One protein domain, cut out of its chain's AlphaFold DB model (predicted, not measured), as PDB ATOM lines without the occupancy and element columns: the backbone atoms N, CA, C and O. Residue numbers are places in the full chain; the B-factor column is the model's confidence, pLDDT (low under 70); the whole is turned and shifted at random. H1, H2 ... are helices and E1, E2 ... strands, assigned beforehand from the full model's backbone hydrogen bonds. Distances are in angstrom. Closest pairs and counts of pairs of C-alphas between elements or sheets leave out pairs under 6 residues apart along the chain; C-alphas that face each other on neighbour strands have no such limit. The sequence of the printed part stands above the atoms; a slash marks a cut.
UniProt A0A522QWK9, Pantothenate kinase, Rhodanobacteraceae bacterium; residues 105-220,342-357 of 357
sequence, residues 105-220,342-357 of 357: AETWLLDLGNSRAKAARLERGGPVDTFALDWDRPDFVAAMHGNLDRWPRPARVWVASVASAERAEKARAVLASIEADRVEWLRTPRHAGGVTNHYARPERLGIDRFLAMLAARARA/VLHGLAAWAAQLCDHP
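AT A GLANCE: This is residues 105 to 220 and 342 to 357 of the 357 residues of the protein "Pantothenate kinase" of Rhodanobacteraceae bacterium (UniProt A0A522QWK9). A twisted five-stranded sheet is the middle of three layers, with H1 and H2 over one face and H4 on the other, where H3 packs crosswise on H4. Farthest out, beside H3, is the short strand E6. The printed part has 132 residues, with four named helices and six named strands in the order E1 E2 E3 H1 E4 H2 E5 E6 H3 H4, a mixed class. The sheet runs E3 E2 E1 E4 E5 and is mixed: E3, E2 and E1 are antiparallel, E1, E4 and E5 parallel. The whole is compact, with a radius of gyration of the C-alphas of 14.4 A and spans of 40 by 30 by 24 A.

HOW THE PARTS SIT: Look first at E1, residues 107 to 112, E2, residues 116 to 123, and E3, residues 126 to 134: they are a meander, each strand the antiparallel neighbour of the one before, in two hairpins. You will find N 111 and O 118 at 2.9 A, and N 119 and O 131 at 3.0 A, within hydrogen-bond range. E3 bends by 70 degrees at residue 129. H1, residues 140 to 148, lies over E3 and E2 at a height over the sheet of 9.5 A. E4, residues 156 to 161, is parallel to E1, with N 110 and O 158 at 2.8 A; E3, H1 and E4 make a split strand-helix-strand unit, with E2 and E1 between its strands and a right-handed crossover. H2, residues 165 to 176, is on the same face as H1, over E1 and E4. H2 touches H1 with residues 170 to 174 alone, at a steep tilt of 40 degrees; the closest C-alphas, of Val 141 and Val 174, are 6.3 A apart. E5, residues 182 to 185, is parallel to E4, with N 184 and O 157 at 2.8 A; E4, H2 and E5 make a strand-helix-strand unit, two parallel neighbours with a helix between, its crossover right-handed. E6, residues 195 to 197, pairs with no named strand. H3, residues 207 to 217, and H4, residues 342 to 354, are both on the sheet. H4 lies on the opposite face from H1 and H2. H3 and H4 touch, about perpendicular at 74 degrees, closest at the C-alphas of Leu 211 and Gly 345, 4.2 A apart. Every O i to N i+4 pair is within hydrogen-bond range in H1, H2 and H3, and 7 of 9 in H4.

IN THESE COORDINATES: Find C-alpha 107 at (94.528, -9.199, -15.713), where E1 begins. E2 is 22.4 A long and E3 23.0 A. H4 runs 18.8 A, from C-alpha 342 to C-alpha 354 at (90.450, 0.640, -11.037).

THE WHOLE: Residues 221 to 341 are not printed; C-alphas 220 and 342 are 15.7 A apart across this cut. Of the links printed whole, none is long. Residues 354 to 357 have pLDDT under 70.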
ATOM      1  N   ALA A 105      96.513  -2.918 -16.098       85.06
ATOM      2  CA  ALA A 105      97.545  -3.942 -16.012       85.06
ATOM      3  C   ALA A 105      96.968  -5.309 -16.420       85.06
ATOM      4  O   ALA A 105      95.796  -5.589 -16.135       85.06
ATOM      5  N   GLU A 106      97.775  -6.139 -17.091       93.88
ATOM      6  CA  GLU A 106      97.342  -7.443 -17.606       93.88
ATOM      7  C   GLU A 106      96.648  -8.237 -16.494       93.88
ATOM      8  O   GLU A 106      97.222  -8.475 -15.426       93.88
ATOM      9  N   THR A 107      95.385  -8.587 -16.726       96.31
ATOM     10  CA  THR A 107      94.528  -9.199 -15.713       96.31
ATOM     11  C   THR A 107      93.884 -10.450 -16.280       96.31
ATOM     12  O   THR A 107      93.230 -10.400 -17.318       96.31
ATOM     13  N   TRP A 108      94.030 -11.572 -15.582       97.88
ATOM     14  CA  TRP A 108      93.376 -12.827 -15.939       97.88
ATOM     15  C   TRP A 108      92.137 -13.062 -15.075       97.88
ATOM     16  O   TRP A 108      92.102 -12.721 -13.892       97.88
ATOM     17  N   LEU A 109      91.116 -13.663 -15.675       98.56
ATOM     18  CA  LEU A 109      89.817 -13.954 -15.079       98.56
ATOM     19  C   LEU A 109      89.589 -15.462 -15.153       98.56
ATOM     20  O   LEU A 109      89.613 -16.020 -16.248       98.56
ATOM     21  N   LEU A 110      89.374 -16.128 -14.020       98.56
ATOM     22  CA  LEU A 110      89.158 -17.572 -13.954       98.56
ATOM     23  C   LEU A 110      87.804 -17.899 -13.317       98.56
ATOM     24  O   LEU A 110      87.522 -17.491 -12.192       98.56
ATOM     25  N   ASP A 111      87.004 -18.694 -14.023       98.19
ATOM     26  CA  ASP A 111      85.740 -19.283 -13.568       98.19
ATOM     27  C   ASP A 111      85.926 -20.800 -13.409       98.19
ATOM     28  O   ASP A 111      85.968 -21.561 -14.378       98.19
ATOM     29  N   LEU A 112      86.088 -21.238 -12.163       97.94
ATOM     30  CA  LEU A 112      86.310 -22.630 -11.788       97.94
ATOM     31  C   LEU A 112      84.992 -23.249 -11.308       97.94
ATOM     32  O   LEU A 112      84.717 -23.332 -10.104       97.94
ATOM     33  N   GLY A 113      84.174 -23.680 -12.269       95.00
ATOM     34  CA  GLY A 113      82.897 -24.347 -12.035       95.00
ATOM     35  C   GLY A 113      83.028 -25.856 -11.802       95.00
ATOM     36  O   GLY A 113      84.098 -26.445 -11.923       95.00
ATOM     37  N   ASN A 114      81.910 -26.528 -11.515       91.75
ATOM     38  CA  ASN A 114      81.903 -27.979 -11.278       91.75
ATOM     39  C   ASN A 114      82.027 -28.841 -12.543       91.75
ATOM     40  O   ASN A 114      82.305 -30.028 -12.427       91.75
ATOM     41  N   SER A 115      81.821 -28.294 -13.736       90.50
ATOM     42  CA  SER A 115      81.976 -29.071 -14.977       90.50
ATOM     43  C   SER A 115      83.258 -28.715 -15.710       90.50
ATOM     44  O   SER A 115      83.949 -29.598 -16.203       90.50
ATOM     45  N   ARG A 116      83.601 -27.425 -15.738       94.94
ATOM     46  CA  ARG A 116      84.718 -26.886 -16.513       94.94
ATOM     47  C   ARG A 116      85.465 -25.828 -15.720       94.94
ATOM     48  O   ARG A 116      84.845 -25.110 -14.934       94.94
ATOM     49  N   ALA A 117      86.757 -25.707 -15.988       97.31
ATOM     50  CA  ALA A 117      87.538 -24.514 -15.700       97.31
ATOM     51  C   ALA A 117      87.521 -23.617 -16.940       97.31
ATOM     52  O   ALA A 117      87.784 -24.089 -18.045       97.31
ATOM     53  N   LYS A 118      87.203 -22.336 -16.778       97.88
ATOM     54  CA  LYS A 118      87.267 -21.339 -17.848       97.88
ATOM     55  C   LYS A 118      88.231 -20.241 -17.456       97.88
ATOM     56  O   LYS A 118      88.298 -19.878 -16.281       97.88
ATOM     57  N   ALA A 119      88.925 -19.688 -18.436       98.38
ATOM     58  CA  ALA A 119      89.772 -18.530 -18.228       98.38
ATOM     59  C   ALA A 119      89.661 -17.558 -19.400       98.38
ATOM     60  O   ALA A 119      89.349 -17.960 -20.521       98.38
ATOM     61  N   ALA A 120      89.928 -16.289 -19.127       98.31
ATOM     62  CA  ALA A 120      90.032 -15.227 -20.115       98.31
ATOM     63  C   ALA A 120      91.023 -14.163 -19.646       98.31
ATOM     64  O   ALA A 120      91.288 -14.031 -18.449       98.31
ATOM     65  N   ARG A 121      91.507 -13.355 -20.583       97.31
ATOM     66  CA  ARG A 121      92.185 -12.092 -20.281       97.31
ATOM     67  C   ARG A 121      91.163 -10.968 -20.199       97.31
ATOM     68  O   ARG A 121      90.126 -11.033 -20.850       97.31
ATOM     69  N   LEU A 122      91.444  -9.937 -19.417       96.25
ATOM     70  CA  LEU A 122      90.649  -8.715 -19.369       96.25
ATOM     71  C   LEU A 122      91.258  -7.671 -20.305       96.25
ATOM     72  O   LEU A 122      92.356  -7.180 -20.058       96.25
ATOM     73  N   GLU A 123      90.512  -7.268 -21.329       92.56
ATOM     74  CA  GLU A 123      90.893  -6.177 -22.226       92.56
ATOM     75  C   GLU A 123      89.690  -5.254 -22.472       92.56
ATOM     76  O   GLU A 123      88.574  -5.709 -22.712       92.56
ATOM     77  N   ARG A 124      89.899  -3.930 -22.381       87.12
ATOM     78  CA  ARG A 124      88.864  -2.896 -22.621       87.12
ATOM     79  C   ARG A 124      87.533  -3.151 -21.886       87.12
ATOM     80  O   ARG A 124      86.460  -2.895 -22.425       87.12
ATOM     81  N   GLY A 125      87.605  -3.649 -20.649       87.50
ATOM     82  CA  GLY A 125      86.434  -3.891 -19.795       87.50
ATOM     83  C   GLY A 125      85.686  -5.200 -20.067       87.50
ATOM     84  O   GLY A 125      84.635  -5.427 -19.467       87.50
ATOM     85  N   GLY A 126      86.204  -6.075 -20.934       93.38
ATOM     86  CA  GLY A 126      85.593  -7.366 -21.242       93.38
ATOM     87  C   GLY A 126      86.588  -8.532 -21.269       93.38
ATOM     88  O   GLY A 126      87.793  -8.318 -21.401       93.38
ATOM     89  N   PRO A 127      86.094  -9.774 -21.132       96.56
ATOM     90  CA  PRO A 127      86.895 -10.968 -21.347       96.56
ATOM     91  C   PRO A 127      87.258 -11.124 -22.834       96.56
ATOM     92  O   PRO A 127      86.395 -11.011 -23.704       96.56
ATOM     93  N   VAL A 128      88.523 -11.426 -23.112       96.44
ATOM     94  CA  VAL A 128      89.066 -11.789 -24.430       96.44
ATOM     95  C   VAL A 128      89.896 -13.071 -24.317       96.44
ATOM     96  O   VAL A 128      90.152 -13.552 -23.211       96.44
ATOM     97  N   ASP A 129      90.278 -13.655 -25.456       96.31
ATOM     98  CA  ASP A 129      91.085 -14.884 -25.534       96.31
ATOM     99  C   ASP A 129      90.531 -16.035 -24.676       96.31
ATOM    100  O   ASP A 129      91.268 -16.767 -24.034       96.31
ATOM    101  N   THR A 130      89.209 -16.193 -24.607       97.38
ATOM    102  CA  THR A 130      88.587 -17.126 -23.657       97.38
ATOM    103  C   THR A 130      88.823 -18.593 -24.028       97.38
ATOM    104  O   THR A 130      88.648 -18.982 -25.182       97.38
ATOM    105  N   PHE A 131      89.117 -19.439 -23.036       97.38
ATOM    106  CA  PHE A 131      89.121 -20.898 -23.186       97.38
ATOM    107  C   PHE A 131      88.355 -21.608 -22.063       97.38
ATOM    108  O   PHE A 131      88.088 -21.043 -20.999       97.38
ATOM    109  N   ALA A 132      88.008 -22.875 -22.304       96.81
ATOM    110  CA  ALA A 132      87.383 -23.768 -21.333       96.81
ATOM    111  C   ALA A 132      88.006 -25.170 -21.398       96.81
ATOM    112  O   ALA A 132      88.262 -25.682 -22.486       96.81
ATOM    113  N   LEU A 133      88.208 -25.800 -20.241       97.12
ATOM    114  CA  LEU A 133      88.736 -27.157 -20.101       97.12
ATOM    115  C   LEU A 133      87.834 -27.983 -19.182       97.12
ATOM    116  O   LEU A 133      87.463 -27.527 -18.097       97.12
ATOM    117  N   ASP A 134      87.501 -29.202 -19.602       95.62
ATOM    118  CA  ASP A 134      86.839 -30.183 -18.743       95.62
ATOM    119  C   ASP A 134      87.834 -30.739 -17.710       95.62
ATOM    120  O   ASP A 134      89.001 -30.990 -18.015       95.62
ATOM    121  N   TRP A 135      87.379 -30.912 -16.467       94.62
ATOM    122  CA  TRP A 135      88.236 -31.345 -15.350       94.62
ATOM    123  C   TRP A 135      88.709 -32.799 -15.435       94.62
ATOM    124  O   TRP A 135      89.653 -33.171 -14.740       94.62
ATOM    125  N   ASP A 136      87.997 -33.627 -16.193       92.81
ATOM    126  CA  ASP A 136      88.236 -35.063 -16.366       92.81
ATOM    127  C   ASP A 136      89.240 -35.371 -17.483       92.81
ATOM    128  O   ASP A 136      89.630 -36.525 -17.663       92.81
ATOM    129  N   ARG A 137      89.718 -34.341 -18.187       93.31
ATOM    130  CA  ARG A 137      90.813 -34.477 -19.140       93.31
ATOM    131  C   ARG A 137      92.060 -35.060 -18.459       93.31
ATOM    132  O   ARG A 137      92.522 -34.486 -17.467       93.31
ATOM    133  N   PRO A 138      92.670 -36.124 -19.016       92.12
ATOM    134  CA  PRO A 138      93.891 -36.712 -18.461       92.12
ATOM    135  C   PRO A 138      95.059 -35.721 -18.374       92.12
ATOM    136  O   PRO A 138      95.893 -35.812 -17.479       92.12
ATOM    137  N   ASP A 139      95.101 -34.755 -19.293       94.06
ATOM    138  CA  ASP A 139      96.150 -33.751 -19.443       94.06
ATOM    139  C   ASP A 139      95.780 -32.381 -18.844       94.06
ATOM    140  O   ASP A 139      96.434 -31.393 -19.171       94.06
ATOM    141  N   PHE A 140      94.757 -32.289 -17.978       94.88
ATOM    142  CA  PHE A 140      94.185 -31.012 -17.515       94.88
ATOM    143  C   PHE A 140      95.232 -29.968 -17.094       94.88
ATOM    144  O   PHE A 140      95.184 -28.834 -17.562       94.88
ATOM    145  N   VAL A 141      96.184 -30.344 -16.230       93.88
ATOM    146  CA  VAL A 141      97.216 -29.428 -15.709       93.88
ATOM    147  C   VAL A 141      98.088 -28.895 -16.847       93.88
ATOM    148  O   VAL A 141      98.212 -27.683 -17.008       93.88
ATOM    149  N   ALA A 142      98.625 -29.785 -17.684       94.50
ATOM    150  CA  ALA A 142      99.469 -29.412 -18.818       94.50
ATOM    151  C   ALA A 142      98.706 -28.571 -19.854       94.50
ATOM    152  O   ALA A 142      99.228 -27.577 -20.354       94.50
ATOM    153  N   ALA A 143      97.450 -28.924 -20.135       96.25
ATOM    154  CA  ALA A 143      96.589 -28.166 -21.033       96.25
ATOM    155  C   ALA A 143      96.285 -26.765 -20.481       96.25
ATOM    156  O   ALA A 143      96.288 -25.799 -21.241       96.25
ATOM    157  N   MET A 144      96.039 -26.631 -19.175       96.56
ATOM    158  CA  MET A 144      95.785 -25.334 -18.551       96.56
ATOM    159  C   MET A 144      97.031 -24.443 -18.609       96.56
ATOM    160  O   MET A 144      96.913 -23.311 -19.072       96.56
ATOM    161  N   HIS A 145      98.216 -24.963 -18.260       94.94
ATOM    162  CA  HIS A 145      99.487 -24.245 -18.442       94.94
ATOM    163  C   HIS A 145      99.691 -23.815 -19.894       94.94
ATOM    164  O   HIS A 145      99.832 -22.632 -20.169       94.94
ATOM    165  N   GLY A 146      99.592 -24.748 -20.844       95.25
ATOM    166  CA  GLY A 146      99.854 -24.460 -22.253       95.25
ATOM    167  C   GLY A 146      98.885 -23.463 -22.902       95.25
ATOM    168  O   GLY A 146      99.204 -22.916 -23.958       95.25
ATOM    169  N   ASN A 147      97.706 -23.227 -22.312       96.62
ATOM    170  CA  ASN A 147      96.820 -22.135 -22.721       96.62
ATOM    171  C   ASN A 147      97.192 -20.809 -22.039       96.62
ATOM    172  O   ASN A 147      97.240 -19.790 -22.722       96.62
ATOM    173  N   LEU A 148      97.478 -20.824 -20.732       96.31
ATOM    174  CA  LEU A 148      97.854 -19.628 -19.967       96.31
ATOM    175  C   LEU A 148      99.212 -19.049 -20.398       96.31
ATOM    176  O   LEU A 148      99.343 -17.835 -20.504       96.31
ATOM    177  N   ASP A 149     100.191 -19.890 -20.739       94.12
ATOM    178  CA  ASP A 149     101.541 -19.475 -21.162       94.12
ATOM    179  C   ASP A 149     101.554 -18.708 -22.495       94.12
ATOM    180  O   ASP A 149     102.543 -18.070 -22.854       94.12
ATOM    181  N   ARG A 150     100.451 -18.754 -23.254       94.94
ATOM    182  CA  ARG A 150     100.288 -17.980 -24.495       94.94
ATOM    183  C   ARG A 150      99.990 -16.510 -24.226       94.94
ATOM    184  O   ARG A 150     100.013 -15.707 -25.158       94.94
ATOM    185  N   TRP A 151      99.644 -16.164 -22.991       96.19
ATOM    186  CA  TRP A 151      99.237 -14.824 -22.603       96.19
ATOM    187  C   TRP A 151     100.399 -14.046 -21.982       96.19
ATOM    188  O   TRP A 151     101.311 -14.644 -21.408       96.19
ATOM    189  N   PRO A 152     100.386 -12.702 -22.057       95.06
ATOM    190  CA  PRO A 152     101.346 -11.893 -21.322       95.06
ATOM    191  C   PRO A 152     101.255 -12.160 -19.818       95.06
ATOM    192  O   PRO A 152     100.179 -12.464 -19.295       95.06
ATOM    193  N   ARG A 153     102.385 -11.996 -19.121       95.06
ATOM    194  CA  ARG A 153     102.466 -12.143 -17.666       95.06
ATOM    195  C   ARG A 153     101.407 -11.259 -16.977       95.06
ATOM    196  O   ARG A 153     101.408 -10.049 -17.214       95.06
ATOM    197  N   PRO A 154     100.543 -11.819 -16.111       95.56
ATOM    198  CA  PRO A 154      99.501 -11.048 -15.456       95.56
ATOM    199  C   PRO A 154     100.058 -10.275 -14.262       95.56
ATOM    200  O   PRO A 154     100.754 -10.822 -13.408       95.56
ATOM    201  N   ALA A 155      99.657  -9.015 -14.131       94.81
ATOM    202  CA  ALA A 155      99.796  -8.297 -12.870       94.81
ATOM    203  C   ALA A 155      98.762  -8.792 -11.845       94.81
ATOM    204  O   ALA A 155      99.003  -8.787 -10.638       94.81
ATOM    205  N   ARG A 156      97.584  -9.235 -12.305       95.12
ATOM    206  CA  ARG A 156      96.522  -9.719 -11.418       95.12
ATOM    207  C   ARG A 156      95.771 -10.913 -11.988       95.12
ATOM    208  O   ARG A 156      95.501 -10.984 -13.180       95.12
ATOM    209  N   VAL A 157      95.372 -11.826 -11.113       97.31
ATOM    210  CA  VAL A 157      94.526 -12.971 -11.448       97.31
ATOM    211  C   VAL A 157      93.336 -13.002 -10.497       97.31
ATOM    212  O   VAL A 157      93.511 -13.143  -9.286       97.31
ATOM    213  N   TRP A 158      92.126 -12.899 -11.039       97.88
ATOM    214  CA  TRP A 158      90.884 -13.055 -10.287       97.88
ATOM    215  C   TRP A 158      90.326 -14.457 -10.469       97.88
ATOM    216  O   TRP A 158      90.099 -14.896 -11.594       97.88
ATOM    217  N   VAL A 159      90.062 -15.148  -9.363       98.50
ATOM    218  CA  VAL A 159      89.572 -16.527  -9.371       98.50
ATOM    219  C   VAL A 159      88.219 -16.604  -8.674       98.50
ATOM    220  O   VAL A 159      88.113 -16.391  -7.465       98.50
ATOM    221  N   ALA A 160      87.184 -16.963  -9.426       98.44
ATOM    222  CA  ALA A 160      85.897 -17.402  -8.908       98.44
ATOM    223  C   ALA A 160      85.867 -18.930  -8.893       98.44
ATOM    224  O   ALA A 160      86.182 -19.568  -9.895       98.44
ATOM    225  N   SER A 161      85.497 -19.540  -7.766       97.94
ATOM    226  CA  SER A 161      85.451 -20.999  -7.676       97.94
ATOM    227  C   SER A 161      84.277 -21.506  -6.857       97.94
ATOM    228  O   SER A 161      84.082 -21.115  -5.705       97.94
ATOM    229  N   VAL A 162      83.538 -22.429  -7.467       96.31
ATOM    230  CA  VAL A 162      82.533 -23.294  -6.827       96.31
ATOM    231  C   VAL A 162      82.836 -24.779  -7.055       96.31
ATOM    232  O   VAL A 162      82.006 -25.643  -6.767       96.31
ATOM    233  N   ALA A 163      84.013 -25.072  -7.614       95.56
ATOM    234  CA  ALA A 163      84.499 -26.419  -7.853       95.56
ATOM    235  C   ALA A 163      84.781 -27.163  -6.536       95.56
ATOM    236  O   ALA A 163      84.966 -26.561  -5.476       95.56
ATOM    237  N   SER A 164      84.855 -28.494  -6.614       95.62
ATOM    238  CA  SER A 164      85.304 -29.325  -5.495       95.62
ATOM    239  C   SER A 164      86.721 -28.948  -5.048       95.62
ATOM    240  O   SER A 164      87.515 -28.428  -5.834       95.62
ATOM    241  N   ALA A 165      87.062 -29.261  -3.794       95.12
ATOM    242  CA  ALA A 165      88.391 -28.989  -3.242       95.12
ATOM    243  C   ALA A 165      89.517 -29.597  -4.100       95.12
ATOM    244  O   ALA A 165      90.494 -28.917  -4.384       95.12
ATOM    245  N   GLU A 166      89.337 -30.829  -4.588       94.88
ATOM    246  CA  GLU A 166      90.295 -31.501  -5.478       94.88
ATOM    247  C   GLU A 166      90.546 -30.711  -6.774       94.88
ATOM    248  O   GLU A 166      91.684 -30.521  -7.196       94.88
ATOM    249  N   ARG A 167      89.481 -30.212  -7.410       96.00
ATOM    250  CA  ARG A 167      89.578 -29.424  -8.647       96.00
ATOM    251  C   ARG A 167      90.181 -28.049  -8.394       96.00
ATOM    252  O   ARG A 167      91.027 -27.595  -9.161       96.00
ATOM    253  N   ALA A 168      89.785 -27.404  -7.298       95.19
ATOM    254  CA  ALA A 168      90.385 -26.148  -6.876       95.19
ATOM    255  C   ALA A 168      91.894 -26.311  -6.631       95.19
ATOM    256  O   ALA A 168      92.656 -25.443  -7.043       95.19
ATOM    257  N   GLU A 169      92.332 -27.428  -6.046       94.50
ATOM    258  CA  GLU A 169      93.750 -27.712  -5.819       94.50
ATOM    259  C   GLU A 169      94.524 -27.907  -7.129       94.50
ATOM    260  O   GLU A 169      95.596 -27.330  -7.294       94.50
ATOM    261  N   LYS A 170      93.949 -28.607  -8.119       94.56
ATOM    262  CA  LYS A 170      94.544 -28.701  -9.469       94.56
ATOM    263  C   LYS A 170      94.777 -27.316 -10.079       94.56
ATOM    264  O   LYS A 170      95.851 -27.051 -10.612       94.56
ATOM    265  N   ALA A 171      93.801 -26.415  -9.969       95.62
ATOM    266  CA  ALA A 171      93.957 -25.044 -10.449       95.62
ATOM    267  C   ALA A 171      94.968 -24.233  -9.619       95.62
ATOM    268  O   ALA A 171      95.690 -23.415 -10.181       95.62
ATOM    269  N   ARG A 172      95.061 -24.459  -8.300       95.25
ATOM    270  CA  ARG A 172      96.093 -23.834  -7.453       95.25
ATOM    271  C   ARG A 172      97.493 -24.250  -7.871       95.25
ATOM    272  O   ARG A 172      98.341 -23.375  -7.985       95.25
ATOM    273  N   ALA A 173      97.710 -25.536  -8.138       93.06
ATOM    274  CA  ALA A 173      98.993 -26.040  -8.614       93.06
ATOM    275  C   ALA A 173      99.410 -25.359  -9.925       93.06
ATOM    276  O   ALA A 173     100.552 -24.923 -10.047       93.06
ATOM    277  N   VAL A 174      98.463 -25.180 -10.855       94.75
ATOM    278  CA  VAL A 174      98.714 -24.452 -12.106       94.75
ATOM    279  C   VAL A 174      99.075 -22.991 -11.834       94.75
ATOM    280  O   VAL A 174     100.103 -22.503 -12.285       94.75
ATOM    281  N   LEU A 175      98.254 -22.282 -11.058       94.88
ATOM    282  CA  LEU A 175      98.466 -20.859 -10.782       94.88
ATOM    283  C   LEU A 175      99.731 -20.581  -9.963       94.88
ATOM    284  O   LEU A 175     100.294 -19.501 -10.089       94.88
ATOM    285  N   ALA A 176     100.183 -21.530  -9.143       93.19
ATOM    286  CA  ALA A 176     101.406 -21.400  -8.357       93.19
ATOM    287  C   ALA A 176     102.678 -21.381  -9.218       93.19
ATOM    288  O   ALA A 176     103.696 -20.868  -8.760       93.19
ATOM    289  N   SER A 177     102.638 -21.913 -10.445       91.56
ATOM    290  CA  SER A 177     103.774 -21.844 -11.371       91.56
ATOM    291  C   SER A 177     103.754 -20.598 -12.264       91.56
ATOM    292  O   SER A 177     104.691 -20.397 -13.035       91.56
ATOM    293  N   ILE A 178     102.682 -19.806 -12.225       92.62
ATOM    294  CA  ILE A 178     102.561 -18.581 -13.011       92.62
ATOM    295  C   ILE A 178     103.151 -17.433 -12.199       92.62
ATOM    296  O   ILE A 178     102.756 -17.191 -11.059       92.62
ATOM    297  N   GLU A 179     104.056 -16.675 -12.806       92.31
ATOM    298  CA  GLU A 179     104.567 -15.450 -12.200       92.31
ATOM    299  C   GLU A 179     103.510 -14.338 -12.263       92.31
ATOM    300  O   GLU A 179     103.481 -13.543 -13.195       92.31
ATOM    301  N   ALA A 180     102.616 -14.275 -11.279       93.25
ATOM    302  CA  ALA A 180     101.631 -13.204 -11.150       93.25
ATOM    303  C   ALA A 180     101.955 -12.308  -9.950       93.25
ATOM    304  O   ALA A 180     102.301 -12.819  -8.885       93.25
ATOM    305  N   ASP A 181     101.777 -10.989 -10.072       93.12
ATOM    306  CA  ASP A 181     102.030 -10.095  -8.928       93.12
ATOM    307  C   ASP A 181     100.975 -10.293  -7.825       93.12
ATOM    308  O   ASP A 181     101.265 -10.148  -6.634       93.12
ATOM    309  N   ARG A 182      99.739 -10.655  -8.203       94.69
ATOM    310  CA  ARG A 182      98.657 -10.949  -7.254       94.69
ATOM    311  C   ARG A 182      97.653 -11.970  -7.791       94.69
ATOM    312  O   ARG A 182      97.098 -11.792  -8.871       94.69
ATOM    313  N   VAL A 183      97.341 -12.990  -6.989       96.69
ATOM    314  CA  VAL A 183      96.288 -13.984  -7.271       96.69
ATOM    315  C   VAL A 183      95.230 -13.933  -6.172       96.69
ATOM    316  O   VAL A 183      95.524 -14.180  -5.004       96.69
ATOM    317  N   GLU A 184      93.984 -13.629  -6.533       96.50
ATOM    318  CA  GLU A 184      92.895 -13.381  -5.587       96.50
ATOM    319  C   GLU A 184      91.734 -14.349  -5.806       96.50
ATOM    320  O   GLU A 184      91.070 -14.345  -6.842       96.50
ATOM    321  N   TRP A 185      91.464 -15.167  -4.789       97.50
ATOM    322  CA  TRP A 185      90.329 -16.087  -4.769       97.50
ATOM    323  C   TRP A 185      89.132 -15.400  -4.124       97.50
ATOM    324  O   TRP A 185      89.109 -15.176  -2.912       97.50
ATOM    325  N   LEU A 186      88.143 -15.059  -4.942       96.94
ATOM    326  CA  LEU A 186      87.012 -14.254  -4.519       96.94
ATOM    327  C   LEU A 186      86.062 -15.021  -3.598       96.94
ATOM    328  O   LEU A 186      85.807 -16.220  -3.747       96.94
ATOM    329  N   ARG A 187      85.493 -14.277  -2.652       96.56
ATOM    330  CA  ARG A 187      84.379 -14.693  -1.802       96.56
ATOM    331  C   ARG A 187      83.237 -13.716  -2.001       96.56
ATOM    332  O   ARG A 187      83.472 -12.525  -2.182       96.56
ATOM    333  N   THR A 188      82.011 -14.221  -1.949       97.56
ATOM    334  CA  THR A 188      80.822 -13.408  -2.191       97.56
ATOM    335  C   THR A 188      80.655 -12.352  -1.097       97.56
ATOM    336  O   THR A 188      80.477 -12.722   0.069       97.56
ATOM    337  N   PRO A 189      80.706 -11.048  -1.430       96.50
ATOM    338  CA  PRO A 189      80.521  -9.989  -0.452       96.50
ATOM    339  C   PRO A 189      79.033  -9.728  -0.192       96.50
ATOM    340  O   PRO A 189      78.143 -10.259  -0.864       96.50
ATOM    341  N   ARG A 190      78.752  -8.852   0.781       97.25
ATOM    342  CA  ARG A 190      77.410  -8.284   0.973       97.25
ATOM    343  C   ARG A 190      77.029  -7.320  -0.150       97.25
ATOM    344  O   ARG A 190      75.861  -7.256  -0.499       97.25
ATOM    345  N   HIS A 191      77.978  -6.557  -0.677       96.75
ATOM    346  CA  HIS A 191      77.721  -5.568  -1.715       96.75
ATOM    347  C   HIS A 191      78.955  -5.415  -2.605       96.75
ATOM    348  O   HIS A 191      80.065  -5.334  -2.081       96.75
ATOM    349  N   ALA A 192      78.753  -5.401  -3.921       95.12
ATOM    350  CA  ALA A 192      79.752  -5.036  -4.928       95.12
ATOM    351  C   ALA A 192      79.056  -4.800  -6.277       95.12
ATOM    352  O   ALA A 192      78.044  -5.431  -6.571       95.12
ATOM    353  N   GLY A 193      79.601  -3.915  -7.110       91.38
ATOM    354  CA  GLY A 193      79.157  -3.724  -8.496       91.38
ATOM    355  C   GLY A 193      77.711  -3.290  -8.649       91.38
ATOM    356  O   GLY A 193      77.054  -3.683  -9.608       91.38
ATOM    357  N   GLY A 194      77.197  -2.537  -7.674       93.00
ATOM    358  CA  GLY A 194      75.792  -2.144  -7.642       93.00
ATOM    359  C   GLY A 194      74.833  -3.304  -7.374       93.00
ATOM    360  O   GLY A 194      73.654  -3.163  -7.666       93.00
ATOM    361  N   VAL A 195      75.316  -4.433  -6.839       97.31
ATOM    362  CA  VAL A 195      74.494  -5.570  -6.408       97.31
ATOM    363  C   VAL A 195      74.624  -5.773  -4.901       97.31
ATOM    364  O   VAL A 195      75.734  -5.848  -4.368       97.31
ATOM    365  N   THR A 196      73.490  -5.905  -4.211       97.94
ATOM    366  CA  THR A 196      73.417  -6.155  -2.764       97.94
ATOM    367  C   THR A 196      72.890  -7.558  -2.482       97.94
ATOM    368  O   THR A 196      71.798  -7.932  -2.894       97.94
ATOM    369  N   ASN A 197      73.668  -8.345  -1.742       96.88
ATOM    370  CA  ASN A 197      73.356  -9.703  -1.324       96.88
ATOM    371  C   ASN A 197      72.743  -9.732   0.087       96.88
ATOM    372  O   ASN A 197      73.407  -9.434   1.088       96.88
ATOM    373  N   HIS A 198      71.488 -10.174   0.167       92.00
ATOM    374  CA  HIS A 198      70.724 -10.269   1.413       92.00
ATOM    375  C   HIS A 198      70.757 -11.646   2.080       92.00
ATOM    376  O   HIS A 198      70.056 -11.863   3.071       92.00
ATOM    377  N   TYR A 199      71.599 -12.577   1.618       94.69
ATOM    378  CA  TYR A 199      71.870 -13.773   2.411       94.69
ATOM    379  C   TYR A 199      72.331 -13.350   3.815       94.69
ATOM    380  O   TYR A 199      73.189 -12.475   3.973       94.69
ATOM    381  N   ALA A 200      71.778 -13.993   4.849       93.75
ATOM    382  CA  ALA A 200      72.153 -13.721   6.240       93.75
ATOM    383  C   ALA A 200      73.678 -13.825   6.439       93.75
ATOM    384  O   ALA A 200      74.283 -13.031   7.157       93.75
ATOM    385  N   ARG A 201      74.279 -14.784   5.728       95.12
ATOM    386  CA  ARG A 201      75.718 -14.986   5.569       95.12
ATOM    387  C   ARG A 201      76.072 -14.847   4.084       95.12
ATOM    388  O   ARG A 201      75.844 -15.813   3.347       95.12
ATOM    389  N   PRO A 202      76.526 -13.665   3.625       95.38
ATOM    390  CA  PRO A 202      76.748 -13.383   2.208       95.38
ATOM    391  C   PRO A 202      77.626 -14.416   1.496       95.38
ATOM    392  O   PRO A 202      77.325 -14.814   0.373       95.38
ATOM    393  N   GLU A 203      78.635 -14.935   2.190       94.75
ATOM    394  CA  GLU A 203      79.591 -15.926   1.705       94.75
ATOM    395  C   GLU A 203      78.969 -17.287   1.349       94.75
ATOM    396  O   GLU A 203      79.617 -18.110   0.705       94.75
ATOM    397  N   ARG A 204      77.720 -17.545   1.765       95.56
ATOM    398  CA  ARG A 204      76.975 -18.762   1.402       95.56
ATOM    399  C   ARG A 204      76.322 -18.691   0.025       95.56
ATOM    400  O   ARG A 204      75.886 -19.725  -0.477       95.56
ATOM    401  N   LEU A 205      76.201 -17.505  -0.568       97.19
ATOM    402  CA  LEU A 205      75.786 -17.385  -1.959       97.19
ATOM    403  C   LEU A 205      76.973 -17.764  -2.851       97.19
ATOM    404  O   LEU A 205      78.079 -17.264  -2.646       97.19
ATOM    405  N   GLY A 206      76.746 -18.637  -3.835       96.88
ATOM    406  CA  GLY A 206      77.770 -19.020  -4.809       96.88
ATOM    407  C   GLY A 206      78.363 -17.791  -5.499       96.88
ATOM    408  O   GLY A 206      77.626 -16.910  -5.946       96.88
ATOM    409  N   ILE A 207      79.695 -17.712  -5.545       98.00
ATOM    410  CA  ILE A 207      80.399 -16.570  -6.144       98.00
ATOM    411  C   ILE A 207      80.125 -16.465  -7.648       98.00
ATOM    412  O   ILE A 207      80.028 -15.366  -8.178       98.00
ATOM    413  N   ASP A 208      79.917 -17.597  -8.317       97.19
ATOM    414  CA  ASP A 208      79.496 -17.684  -9.715       97.19
ATOM    415  C   ASP A 208      78.141 -16.999  -9.955       97.19
ATOM    416  O   ASP A 208      78.029 -16.154 -10.843       97.19
ATOM    417  N   ARG A 209      77.137 -17.287  -9.117       97.94
ATOM    418  CA  ARG A 209      75.813 -16.646  -9.164       97.94
ATOM    419  C   ARG A 209      75.916 -15.151  -8.910       97.94
ATOM    420  O   ARG A 209      75.337 -14.358  -9.645       97.94
ATOM    421  N   PHE A 210      76.689 -14.753  -7.900       98.50
ATOM    422  CA  PHE A 210      76.894 -13.340  -7.596       98.50
ATOM    423  C   PHE A 210      77.535 -12.589  -8.773       98.50
ATOM    424  O   PHE A 210      77.046 -11.538  -9.174       98.50
ATOM    425  N   LEU A 211      78.576 -13.153  -9.385       98.38
ATOM    426  CA  LEU A 211      79.240 -12.552 -10.541       98.38
ATOM    427  C   LEU A 211      78.340 -12.525 -11.786       98.38
ATOM    428  O   LEU A 211      78.360 -11.541 -12.523       98.38
ATOM    429  N   ALA A 212      77.503 -13.544 -11.999       98.31
ATOM    430  CA  ALA A 212      76.499 -13.520 -13.061       98.31
ATOM    431  C   ALA A 212      75.483 -12.379 -12.859       98.31
ATOM    432  O   ALA A 212      75.150 -11.683 -13.820       98.31
ATOM    433  N   MET A 213      75.061 -12.115 -11.615       98.38
ATOM    434  CA  MET A 213      74.232 -10.947 -11.288       98.38
ATOM    435  C   MET A 213      74.948  -9.623 -11.568       98.38
ATOM    436  O   MET A 213      74.330  -8.724 -12.130       98.38
ATOM    437  N   LEU A 214      76.243  -9.497 -11.254       97.50
ATOM    438  CA  LEU A 214      77.034  -8.303 -11.600       97.50
ATOM    439  C   LEU A 214      77.077  -8.080 -13.119       97.50
ATOM    440  O   LEU A 214      76.871  -6.964 -13.595       97.50
ATOM    441  N   ALA A 215      77.309  -9.143 -13.889       97.38
ATOM    442  CA  ALA A 215      77.358  -9.073 -15.347       97.38
ATOM    443  C   ALA A 215      76.014  -8.682 -15.977       97.38
ATOM    444  O   ALA A 215      75.996  -7.944 -16.967       97.38
ATOM    445  N   ALA A 216      74.906  -9.170 -15.411       97.19
ATOM    446  CA  ALA A 216      73.556  -8.796 -15.815       97.19
ATOM    447  C   ALA A 216      73.235  -7.350 -15.420       97.19
ATOM    448  O   ALA A 216      72.752  -6.582 -16.248       97.19
ATOM    449  N   ARG A 217      73.580  -6.946 -14.192       95.56
ATOM    450  CA  ARG A 217      73.397  -5.582 -13.681       95.56
ATOM    451  C   ARG A 217      74.120  -4.544 -14.533       95.56
ATOM    452  O   ARG A 217      73.556  -3.495 -14.804       95.56
ATOM    453  N   ALA A 218      75.322  -4.856 -15.013       93.38
ATOM    454  CA  ALA A 218      76.069  -3.982 -15.918       93.38
ATOM    455  C   ALA A 218      75.383  -3.772 -17.286       93.38
ATOM    456  O   ALA A 218      75.741  -2.846 -18.010       93.38
ATOM    457  N   ARG A 219      74.418  -4.625 -17.658       92.06
ATOM    458  CA  ARG A 219      73.672  -4.570 -18.928       92.06
ATOM    459  C   ARG A 219      72.200  -4.185 -18.769       92.06
ATOM    460  O   ARG A 219      71.551  -3.890 -19.770       92.06
ATOM    461  N   ALA A 220      71.659  -4.236 -17.556       89.19
ATOM    462  CA  ALA A 220      70.246  -4.010 -17.280       89.19
ATOM    463  C   ALA A 220      69.989  -2.570 -16.815       89.19
ATOM    464  O   ALA A 220      70.707  -2.042 -15.968       89.19
ATOM    465  N   VAL A 342      79.975 -15.288 -15.754       97.94
ATOM    466  CA  VAL A 342      80.916 -15.217 -14.623       97.94
ATOM    467  C   VAL A 342      82.186 -14.443 -14.990       97.94
ATOM    468  O   VAL A 342      82.632 -13.613 -14.206       97.94
ATOM    469  N   LEU A 343      82.738 -14.640 -16.193       98.25
ATOM    470  CA  LEU A 343      83.918 -13.902 -16.662       98.25
ATOM    471  C   LEU A 343      83.594 -12.417 -16.883       98.25
ATOM    472  O   LEU A 343      84.369 -11.559 -16.476       98.25
ATOM    473  N   HIS A 344      82.422 -12.088 -17.434       97.56
ATOM    474  CA  HIS A 344      81.959 -10.696 -17.477       97.56
ATOM    475  C   HIS A 344      81.728 -10.112 -16.079       97.56
ATOM    476  O   HIS A 344      81.974  -8.929 -15.864       97.56
ATOM    477  N   GLY A 345      81.289 -10.928 -15.123       97.69
ATOM    478  CA  GLY A 345      81.131 -10.528 -13.731       97.69
ATOM    479  C   GLY A 345      82.472 -10.215 -13.082       97.69
ATOM    480  O   GLY A 345      82.590  -9.215 -12.382       97.69
ATOM    481  N   LEU A 346      83.502 -11.017 -13.368       97.75
ATOM    482  CA  LEU A 346      84.881 -10.752 -12.953       97.75
ATOM    483  C   LEU A 346      85.449  -9.491 -13.616       97.75
ATOM    484  O   LEU A 346      86.141  -8.722 -12.958       97.75
ATOM    485  N   ALA A 347      85.127  -9.237 -14.887       96.31
ATOM    486  CA  ALA A 347      85.501  -7.995 -15.562       96.31
ATOM    487  C   ALA A 347      84.844  -6.770 -14.896       96.31
ATOM    488  O   ALA A 347      85.523  -5.791 -14.586       96.31
ATOM    489  N   ALA A 348      83.544  -6.854 -14.591       95.12
ATOM    490  CA  ALA A 348      82.816  -5.813 -13.865       95.12
ATOM    491  C   ALA A 348      83.330  -5.634 -12.426       95.12
ATOM    492  O   ALA A 348      83.361  -4.517 -11.913       95.12
ATOM    493  N   TRP A 349      83.747  -6.720 -11.769       95.12
ATOM    494  CA  TRP A 349      84.413  -6.688 -10.466       95.12
ATOM    495  C   TRP A 349      85.744  -5.938 -10.536       95.12
ATOM    496  O   TRP A 349      85.997  -5.050  -9.727       95.12
ATOM    497  N   ALA A 350      86.583  -6.267 -11.521       92.75
ATOM    498  CA  ALA A 350      87.888  -5.644 -11.697       92.75
ATOM    499  C   ALA A 350      87.778  -4.135 -11.967       92.75
ATOM    500  O   ALA A 350      88.529  -3.364 -11.374       92.75
ATOM    501  N   ALA A 351      86.810  -3.709 -12.788       88.44
ATOM    502  CA  ALA A 351      86.599  -2.298 -13.119       88.44
ATOM    503  C   ALA A 351      86.365  -1.416 -11.877       88.44
ATOM    504  O   ALA A 351      86.934  -0.334 -11.772       88.44
ATOM    505  N   GLN A 352      85.626  -1.915 -10.880       82.94
ATOM    506  CA  GLN A 352      85.344  -1.179  -9.635       82.94
ATOM    507  C   GLN A 352      86.597  -0.849  -8.819       82.94
ATOM    508  O   GLN A 352      86.595   0.088  -8.026       82.94
ATOM    509  N   LEU A 353      87.651  -1.651  -8.971       73.81
ATOM    510  CA  LEU A 353      88.903  -1.488  -8.237       73.81
ATOM    511  C   LEU A 353      89.900  -0.597  -8.979       73.81
ATOM    512  O   LEU A 353      90.882  -0.173  -8.381       73.81
ATOM    513  N   CYS A 354      89.665  -0.319 -10.263       62.16
ATOM    514  CA  CYS A 354      90.450   0.640 -11.037       62.16
ATOM    515  C   CYS A 354      89.944   2.080 -10.854       62.16
ATOM    516  O   CYS A 354      90.732   3.011 -10.988       62.16
ATOM    517  N   ASP A 355      88.666   2.257 -10.506       50.97
ATOM    518  CA  ASP A 355      88.035   3.571 -10.305       50.97
ATOM    519  C   ASP A 355      88.240   4.158  -8.890       50.97
ATOM    520  O   ASP A 355      87.847   5.296  -8.622       50.97
ATOM    521  N   HIS A 356      88.887   3.418  -7.983       35.16
ATOM    522  CA  HIS A 356      89.272   3.895  -6.653       35.16
ATOM    523  C   HIS A 356      90.805   3.875  -6.496       35.16
ATOM    524  O   HIS A 356      91.356   2.799  -6.250       35.16
ATOM    525  N   PRO A 357      91.485   5.029  -6.682       32.66
ATOM    526  CA  PRO A 357      92.938   5.153  -6.534       32.66
ATOM    527  C   PRO A 357      93.432   4.970  -5.096       32.66
ATOM    528  O   PRO A 357      92.673   5.294  -4.149       32.66
TER     529      PRO A 357